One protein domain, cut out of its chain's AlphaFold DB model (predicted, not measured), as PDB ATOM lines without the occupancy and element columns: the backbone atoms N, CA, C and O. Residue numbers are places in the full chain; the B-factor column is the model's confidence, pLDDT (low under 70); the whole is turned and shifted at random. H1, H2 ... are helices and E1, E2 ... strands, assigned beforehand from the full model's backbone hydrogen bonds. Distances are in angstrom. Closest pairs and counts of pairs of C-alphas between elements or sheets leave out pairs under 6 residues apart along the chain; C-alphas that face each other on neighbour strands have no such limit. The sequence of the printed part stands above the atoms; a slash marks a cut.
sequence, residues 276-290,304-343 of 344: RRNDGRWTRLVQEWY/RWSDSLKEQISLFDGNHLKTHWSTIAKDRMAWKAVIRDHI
ATOM      1  N   ARG A 276      46.005 -25.657 -37.163       80.12
ATOM      2  CA  ARG A 276      46.553 -25.625 -35.797       80.12
ATOM      3  C   ARG A 276      47.837 -26.429 -35.627       80.12
ATOM      4  O   ARG A 276      48.388 -26.477 -34.531       80.12
ATOM      5  N   ARG A 277      48.295 -27.101 -36.677       70.56
ATOM      6  CA  ARG A 277      49.505 -27.914 -36.646       70.56
ATOM      7  C   ARG A 277      50.733 -27.015 -36.814       70.56
ATOM      8  O   ARG A 277      50.734 -26.140 -37.675       70.56
ATOM      9  N   ASN A 278      51.761 -27.237 -35.991       66.00
ATOM     10  CA  ASN A 278      52.990 -26.431 -35.961       66.00
ATOM     11  C   ASN A 278      54.269 -27.289 -36.032       66.00
ATOM     12  O   ASN A 278      55.303 -26.942 -35.479       66.00
ATOM     13  N   ASP A 279      54.200 -28.457 -36.672       61.56
ATOM     14  CA  ASP A 279      55.327 -29.399 -36.768       61.56
ATOM     15  C   ASP A 279      56.200 -29.183 -38.017       61.56
ATOM     16  O   ASP A 279      57.031 -30.028 -38.354       61.56
ATOM     17  N   GLY A 280      55.989 -28.066 -38.720       51.19
ATOM     18  CA  GLY A 280      56.736 -27.692 -39.919       51.19
ATOM     19  C   GLY A 280      56.518 -28.612 -41.123       51.19
ATOM     20  O   GLY A 280      57.320 -28.561 -42.046       51.19
ATOM     21  N   ARG A 281      55.488 -29.477 -41.145       50.78
ATOM     22  CA  ARG A 281      55.194 -30.311 -42.328       50.78
ATOM     23  C   ARG A 281      54.380 -29.552 -43.383       50.78
ATOM     24  O   ARG A 281      53.463 -28.794 -43.066       50.78
ATOM     25  N   TRP A 282      54.639 -29.862 -44.653       48.41
ATOM     26  CA  TRP A 282      54.037 -29.225 -45.838       48.41
ATOM     27  C   TRP A 282      52.531 -29.299 -45.979       48.41
ATOM     28  O   TRP A 282      51.962 -28.578 -46.797       48.41
ATOM     29  N   THR A 283      51.872 -30.167 -45.216       51.25
ATOM     30  CA  THR A 283      50.438 -30.425 -45.350       51.25
ATOM     31  C   THR A 283      49.611 -29.136 -45.298       51.25
ATOM     32  O   THR A 283      48.598 -29.043 -45.983       51.25
ATOM     33  N   ARG A 284      50.062 -28.133 -44.532       55.34
ATOM     34  CA  ARG A 284      49.454 -26.799 -44.493       55.34
ATOM     35  C   ARG A 284      49.798 -25.956 -45.715       55.34
ATOM     36  O   ARG A 284      48.887 -25.524 -46.415       55.34
ATOM     37  N   LEU A 285      51.090 -25.758 -45.972       51.25
ATOM     38  CA  LEU A 285      51.568 -24.881 -47.038       51.25
ATOM     39  C   LEU A 285      50.991 -25.301 -48.384       51.25
ATOM     40  O   LEU A 285      50.397 -24.482 -49.059       51.25
ATOM     41  N   VAL A 286      50.997 -26.587 -48.721       46.50
ATOM     42  CA  VAL A 286      50.536 -27.045 -50.041       46.50
ATOM     43  C   VAL A 286      49.019 -27.002 -50.213       46.50
ATOM     44  O   VAL A 286      48.516 -26.891 -51.332       46.50
ATOM     45  N   GLN A 287      48.263 -27.033 -49.117       52.81
ATOM     46  CA  GLN A 287      46.814 -26.839 -49.177       52.81
ATOM     47  C   GLN A 287      46.419 -25.361 -49.306       52.81
ATOM     48  O   GLN A 287      45.364 -25.067 -49.880       52.81
ATOM     49  N   GLU A 288      47.252 -24.444 -48.807       48.25
ATOM     50  CA  GLU A 288      47.052 -22.991 -48.901       48.25
ATOM     51  C   GLU A 288      47.765 -22.357 -50.118       48.25
ATOM     52  O   GLU A 288      47.381 -21.265 -50.534       48.25
ATOM     53  N   TRP A 289      48.744 -23.038 -50.727       46.59
ATOM     54  CA  TRP A 289      49.681 -22.441 -51.684       46.59
ATOM     55  C   TRP A 289      49.027 -21.941 -52.984       46.59
ATOM     56  O   TRP A 289      48.225 -22.623 -53.640       46.59
ATOM     57  N   TYR A 290      49.422 -20.730 -53.378       43.66
ATOM     58  CA  TYR A 290      49.172 -20.104 -54.671       43.66
ATOM     59  C   TYR A 290      50.309 -19.127 -54.985       43.66
ATOM     60  O   TYR A 290      50.671 -18.397 -54.066       43.66
ATOM     61  N   ARG A 304      39.726 -25.422 -56.143       67.62
ATOM     62  CA  ARG A 304      40.729 -25.963 -55.208       67.62
ATOM     63  C   ARG A 304      40.095 -26.585 -53.976       67.62
ATOM     64  O   ARG A 304      38.945 -26.308 -53.648       67.62
ATOM     65  N   TRP A 305      40.877 -27.378 -53.243       73.12
ATOM     66  CA  TRP A 305      40.443 -27.882 -51.939       73.12
ATOM     67  C   TRP A 305      40.097 -26.723 -50.987       73.12
ATOM     68  O   TRP A 305      38.994 -26.702 -50.438       73.12
ATOM     69  N   SER A 306      40.976 -25.719 -50.875       74.25
ATOM     70  CA  SER A 306      40.769 -24.532 -50.035       74.25
ATOM     71  C   SER A 306      39.661 -23.608 -50.543       74.25
ATOM     72  O   SER A 306      38.997 -22.977 -49.726       74.25
ATOM     73  N   ASP A 307      39.390 -23.573 -51.854       75.88
ATOM     74  CA  ASP A 307      38.306 -22.757 -52.424       75.88
ATOM     75  C   ASP A 307      36.945 -23.177 -51.882       75.88
ATOM     76  O   ASP A 307      36.161 -22.325 -51.486       75.88
ATOM     77  N   SER A 308      36.697 -24.487 -51.787       77.62
ATOM     78  CA  SER A 308      35.437 -24.985 -51.223       77.62
ATOM     79  C   SER A 308      35.241 -24.588 -49.758       77.62
ATOM     80  O   SER A 308      34.117 -24.370 -49.329       77.62
ATOM     81  N   LEU A 309      36.325 -24.460 -48.986       81.69
ATOM     82  CA  LEU A 309      36.261 -23.962 -47.610       81.69
ATOM     83  C   LEU A 309      36.104 -22.444 -47.577       81.69
ATOM     84  O   LEU A 309      35.403 -21.918 -46.720       81.69
ATOM     85  N   LYS A 310      36.728 -21.734 -48.520       82.69
ATOM     86  CA  LYS A 310      36.563 -20.292 -48.659       82.69
ATOM     87  C   LYS A 310      35.108 -19.933 -48.936       82.69
ATOM     88  O   LYS A 310      34.557 -19.117 -48.212       82.69
ATOM     89  N   GLU A 311      34.508 -20.578 -49.927       81.62
ATOM     90  CA  GLU A 311      33.115 -20.376 -50.323       81.62
ATOM     91  C   GLU A 311      32.133 -20.729 -49.200       81.62
ATOM     92  O   GLU A 311      31.188 -19.989 -48.964       81.62
ATOM     93  N   GLN A 312      32.369 -21.830 -48.482       80.75
ATOM     94  CA  GLN A 312      31.417 -22.316 -47.479       80.75
ATOM     95  C   GLN A 312      31.571 -21.665 -46.101       80.75
ATOM     96  O   GLN A 312      30.589 -21.570 -45.378       80.75
ATOM     97  N   ILE A 313      32.793 -21.292 -45.702       86.81
ATOM     98  CA  ILE A 313      33.120 -20.984 -44.298       86.81
ATOM     99  C   ILE A 313      33.650 -19.561 -44.101       86.81
ATOM    100  O   ILE A 313      33.592 -19.038 -42.989       86.81
ATOM    101  N   SER A 314      34.228 -18.932 -45.130       85.44
ATOM    102  CA  SER A 314      34.772 -17.581 -44.941       85.44
ATOM    103  C   SER A 314      33.653 -16.561 -44.781       85.44
ATOM    104  O   SER A 314      32.596 -16.681 -45.392       85.44
ATOM    105  N   LEU A 315      33.908 -15.541 -43.968       85.06
ATOM    106  CA  LEU A 315      32.964 -14.458 -43.729       85.06
ATOM    107  C   LEU A 315      33.210 -13.347 -44.744       85.06
ATOM    108  O   LEU A 315      34.344 -12.873 -44.884       85.06
ATOM    109  N   PHE A 316      32.148 -12.929 -45.420       84.56
ATOM    110  CA  PHE A 316      32.162 -11.854 -46.404       84.56
ATOM    111  C   PHE A 316      31.258 -10.707 -45.956       84.56
ATOM    112  O   PHE A 316      30.247 -10.930 -45.293       84.56
ATOM    113  N   ASP A 317      31.646  -9.492 -46.323       82.25
ATOM    114  CA  ASP A 317      30.822  -8.291 -46.244       82.25
ATOM    115  C   ASP A 317      30.590  -7.796 -47.677       82.25
ATOM    116  O   ASP A 317      31.508  -7.300 -48.341       82.25
ATOM    117  N   GLY A 318      29.411  -8.094 -48.226       84.12
ATOM    118  CA  GLY A 318      29.174  -8.039 -49.669       84.12
ATOM    119  C   GLY A 318      30.175  -8.916 -50.436       84.12
ATOM    120  O   GLY A 318      30.283 -10.116 -50.192       84.12
ATOM    121  N   ASN A 319      30.945  -8.308 -51.343       80.44
ATOM    122  CA  ASN A 319      31.999  -8.995 -52.104       80.44
ATOM    123  C   ASN A 319      33.374  -8.976 -51.410       80.44
ATOM    124  O   ASN A 319      34.335  -9.546 -51.934       80.44
ATOM    125  N   HIS A 320      33.502  -8.314 -50.258       78.56
ATOM    126  CA  HIS A 320      34.777  -8.172 -49.566       78.56
ATOM    127  C   HIS A 320      34.993  -9.308 -48.563       78.56
ATOM    128  O   HIS A 320      34.133  -9.609 -47.738       78.56
ATOM    129  N   LEU A 321      36.161  -9.953 -48.612       80.38
ATOM    130  CA  LEU A 321      36.519 -11.009 -47.666       80.38
ATOM    131  C   LEU A 321      36.858 -10.390 -46.304       80.38
ATOM    132  O   LEU A 321      37.929  -9.814 -46.144       80.38
ATOM    133  N   LYS A 322      35.976 -10.558 -45.314       88.00
ATOM    134  CA  LYS A 322      36.167 -10.051 -43.947       88.00
ATOM    135  C   LYS A 322      37.040 -10.976 -43.105       88.00
ATOM    136  O   LYS A 322      37.928 -10.531 -42.385       88.00
ATOM    137  N   THR A 323      36.789 -12.284 -43.152       83.75
ATOM    138  CA  THR A 323      37.582 -13.262 -42.392       83.75
ATOM    139  C   THR A 323      37.727 -14.551 -43.175       83.75
ATOM    140  O   THR A 323      36.746 -15.229 -43.478       83.75
ATOM    141  N   HIS A 324      38.968 -14.914 -43.487       83.94
ATOM    142  CA  HIS A 324      39.265 -16.171 -44.159       83.94
ATOM    143  C   HIS A 324      39.065 -17.368 -43.217       83.94
ATOM    144  O   HIS A 324      39.433 -17.309 -42.041       83.94
ATOM    145  N   TRP A 325      38.537 -18.477 -43.741       87.31
ATOM    146  CA  TRP A 325      38.264 -19.694 -42.965       87.31
ATOM    147  C   TRP A 325      39.489 -20.207 -42.195       87.31
ATOM    148  O   TRP A 325      39.340 -20.718 -41.085       87.31
ATOM    149  N   SER A 326      40.701 -20.049 -42.746       82.69
ATOM    150  CA  SER A 326      41.927 -20.509 -42.085       82.69
ATOM    151  C   SER A 326      42.240 -19.725 -40.810       82.69
ATOM    152  O   SER A 326      42.786 -20.296 -39.868       82.69
ATOM    153  N   THR A 327      41.831 -18.454 -40.726       83.94
ATOM    154  CA  THR A 327      41.929 -17.650 -39.500       83.94
ATOM    155  C   THR A 327      40.992 -18.191 -38.426       83.94
ATOM    156  O   THR A 327      41.428 -18.416 -37.301       83.94
ATOM    157  N   ILE A 328      39.739 -18.489 -38.787       87.75
ATOM    158  CA  ILE A 328      38.743 -19.069 -37.869       87.75
ATOM    159  C   ILE A 328      39.209 -20.447 -37.375       87.75
ATOM    160  O   ILE A 328      39.102 -20.773 -36.198       87.75
ATOM    161  N   ALA A 329      39.789 -21.250 -38.268       86.56
ATOM    162  CA  ALA A 329      40.264 -22.597 -37.975       86.56
ATOM    163  C   ALA A 329      41.418 -22.662 -36.959       86.56
ATOM    164  O   ALA A 329      41.612 -23.716 -36.339       86.56
ATOM    165  N   LYS A 330      42.176 -21.574 -36.763       85.81
ATOM    166  CA  LYS A 330      43.237 -21.508 -35.740       85.81
ATOM    167  C   LYS A 330      42.666 -21.572 -34.324       85.81
ATOM    168  O   LYS A 330      43.260 -22.223 -33.466       85.81
ATOM    169  N   ASP A 331      41.493 -20.989 -34.094       89.25
ATOM    170  CA  ASP A 331      40.781 -21.116 -32.827       89.25
ATOM    171  C   ASP A 331      40.016 -22.449 -32.791       89.25
ATOM    172  O   ASP A 331      39.122 -22.730 -33.593       89.25
ATOM    173  N   ARG A 332      40.378 -23.318 -31.841       88.31
ATOM    174  CA  ARG A 332      39.763 -24.645 -31.697       88.31
ATOM    175  C   ARG A 332      38.276 -24.565 -31.331       88.31
ATOM    176  O   ARG A 332      37.521 -25.431 -31.776       88.31
ATOM    177  N   MET A 333      37.866 -23.602 -30.511       92.75
ATOM    178  CA  MET A 333      36.481 -23.454 -30.062       92.75
ATOM    179  C   MET A 333      35.616 -22.837 -31.154       92.75
ATOM    180  O   MET A 333      34.569 -23.407 -31.472       92.75
ATOM    181  N   ALA A 334      36.096 -21.775 -31.807       92.00
ATOM    182  CA  ALA A 334      35.410 -21.189 -32.958       92.00
ATOM    183  C   ALA A 334      35.242 -22.221 -34.085       92.00
ATOM    184  O   ALA A 334      34.154 -22.391 -34.634       92.00
ATOM    185  N   TRP A 335      36.282 -23.013 -34.369       92.38
ATOM    186  CA  TRP A 335      36.205 -24.057 -35.390       92.38
ATOM    187  C   TRP A 335      35.231 -25.189 -35.037       92.38
ATOM    188  O   TRP A 335      34.553 -25.725 -35.914       92.38
ATOM    189  N   LYS A 336      35.127 -25.566 -33.755       90.56
ATOM    190  CA  LYS A 336      34.121 -26.541 -33.303       90.56
ATOM    191  C   LYS A 336      32.694 -26.020 -33.498       90.56
ATOM    192  O   LYS A 336      31.827 -26.825 -33.833       90.56
ATOM    193  N   ALA A 337      32.457 -24.722 -33.297       92.06
ATOM    194  CA  ALA A 337      31.160 -24.099 -33.557       92.06
ATOM    195  C   ALA A 337      30.818 -24.153 -35.054       92.06
ATOM    196  O   ALA A 337      29.796 -24.724 -35.413       92.06
ATOM    197  N   VAL A 338      31.747 -23.741 -35.924       90.50
ATOM    198  CA  VAL A 338      31.592 -23.850 -37.387       90.50
ATOM    199  C   VAL A 338      31.245 -25.275 -37.817       90.50
ATOM    200  O   VAL A 338      30.291 -25.484 -38.563       90.50
ATOM    201  N   ILE A 339      31.992 -26.273 -37.332       88.81
ATOM    202  CA  ILE A 339      31.722 -27.691 -37.612       88.81
ATOM    203  C   ILE A 339      30.290 -28.058 -37.211       88.81
ATOM    204  O   ILE A 339      29.590 -28.702 -37.987       88.81
ATOM    205  N   ARG A 340      29.851 -27.655 -36.014       89.12
ATOM    206  CA  ARG A 340      28.508 -27.954 -35.507       89.12
ATOM    207  C   ARG A 340      27.425 -27.352 -36.399       89.12
ATOM    208  O   ARG A 340      26.492 -28.065 -36.742       89.12
ATOM    209  N   ASP A 341      27.576 -26.099 -36.804       88.12
ATOM    210  CA  ASP A 341      26.569 -25.388 -37.602       88.12
ATOM    211  C   ASP A 341      26.451 -25.950 -39.024       88.12
ATOM    212  O   ASP A 341      25.387 -25.920 -39.628       88.12
ATOM    213  N   HIS A 342      27.533 -26.534 -39.545       82.81
ATOM    214  CA  HIS A 342      27.595 -27.054 -40.911       82.81
ATOM    215  C   HIS A 342      27.208 -28.533 -41.057       82.81
ATOM    216  O   HIS A 342      27.165 -29.014 -42.194       82.81
ATOM    217  N   ILE A 343      27.002 -29.249 -39.948       81.62
ATOM    218  CA  ILE A 343      26.681 -30.691 -39.906       81.62
ATOM    219  C   ILE A 343      25.310 -30.942 -39.240       81.62
ATOM    220  O   ILE A 343      24.958 -32.091 -38.986       81.62
TER     221      ILE A 343
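Overview. This is residues 276 to 290 and 304 to 343 of the 344 residues of an uncharacterized protein of Caenorhabditis japonica (UniProt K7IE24). Four short helices and one small strand hairpin meet through few contacts: H3 lies near the middle, H2 meets its first residues, and H4 folds back at a corner from its other end. The E1-E2 hairpin lies at one end of the longest axis and H1 at the other side, where residues 278 to 283 stick out. The 55 printed residues run H1, H2, E1, E2, H3, H4, mostly helix, with E1 and E2 antiparallel. The whole is only just compact, close to loose, with a radius of gyration of the C-alphas of 12.1 A and spans of 34 by 26 by 18 A.

Arrangement. Start with H1, residues 283 to 288, which only just touches H2, residues 305 to 313, with 3 pairs of C-alphas within 8 A; the closest are those of Gln 287 and Ser 306, 6.5 A. Their tilt is steep at 69 degrees, only just short of about perpendicular. Next, E1, residues 315 to 317, and E2, residues 320 to 323, form an antiparallel hairpin; look for N 317 and O 320, 2.9 A apart, within hydrogen-bond range. H3, residues 325 to 330, only just touches H2 with 3 such pairs, about perpendicular at 90 degrees; the closest C-alphas, of Ile 313 and Trp 325, are 5.5 A apart. H4, residues 332 to 342, and H3 only just touch, only at the corner, with 3 such pairs, closest at the C-alphas of Ala 329 and Trp 335, 5.0 A. H1 is apart from H3 and H4. Every O i to N i+4 pair is within hydrogen-bond range in H3 and H4, against 1 of 2 in H1 and 4 of 5 in H2.

Along the chain. Find C-alpha 283 at (50.438, -30.425, -45.350), where H1 begins its 8.9 A. H2 spans 12.6 A, E1 7.0 A, E2 9.2 A and H3 9.0 A. H4 spans 15.5 A and ends at C-alpha 342, (27.595, -27.054, -40.911).

Size, cuts and confidence. The C-alphas farthest apart, of Asp 279 and Gly 318, are 36.1 A apart. Residues 291 to 303 are not printed, and C-alphas 290 and 304 are 10.3 A apart across this cut, in the link from H1 to H2; the links printed whole are tight. Residues 278 to 290 and 304 have pLDDT under 70.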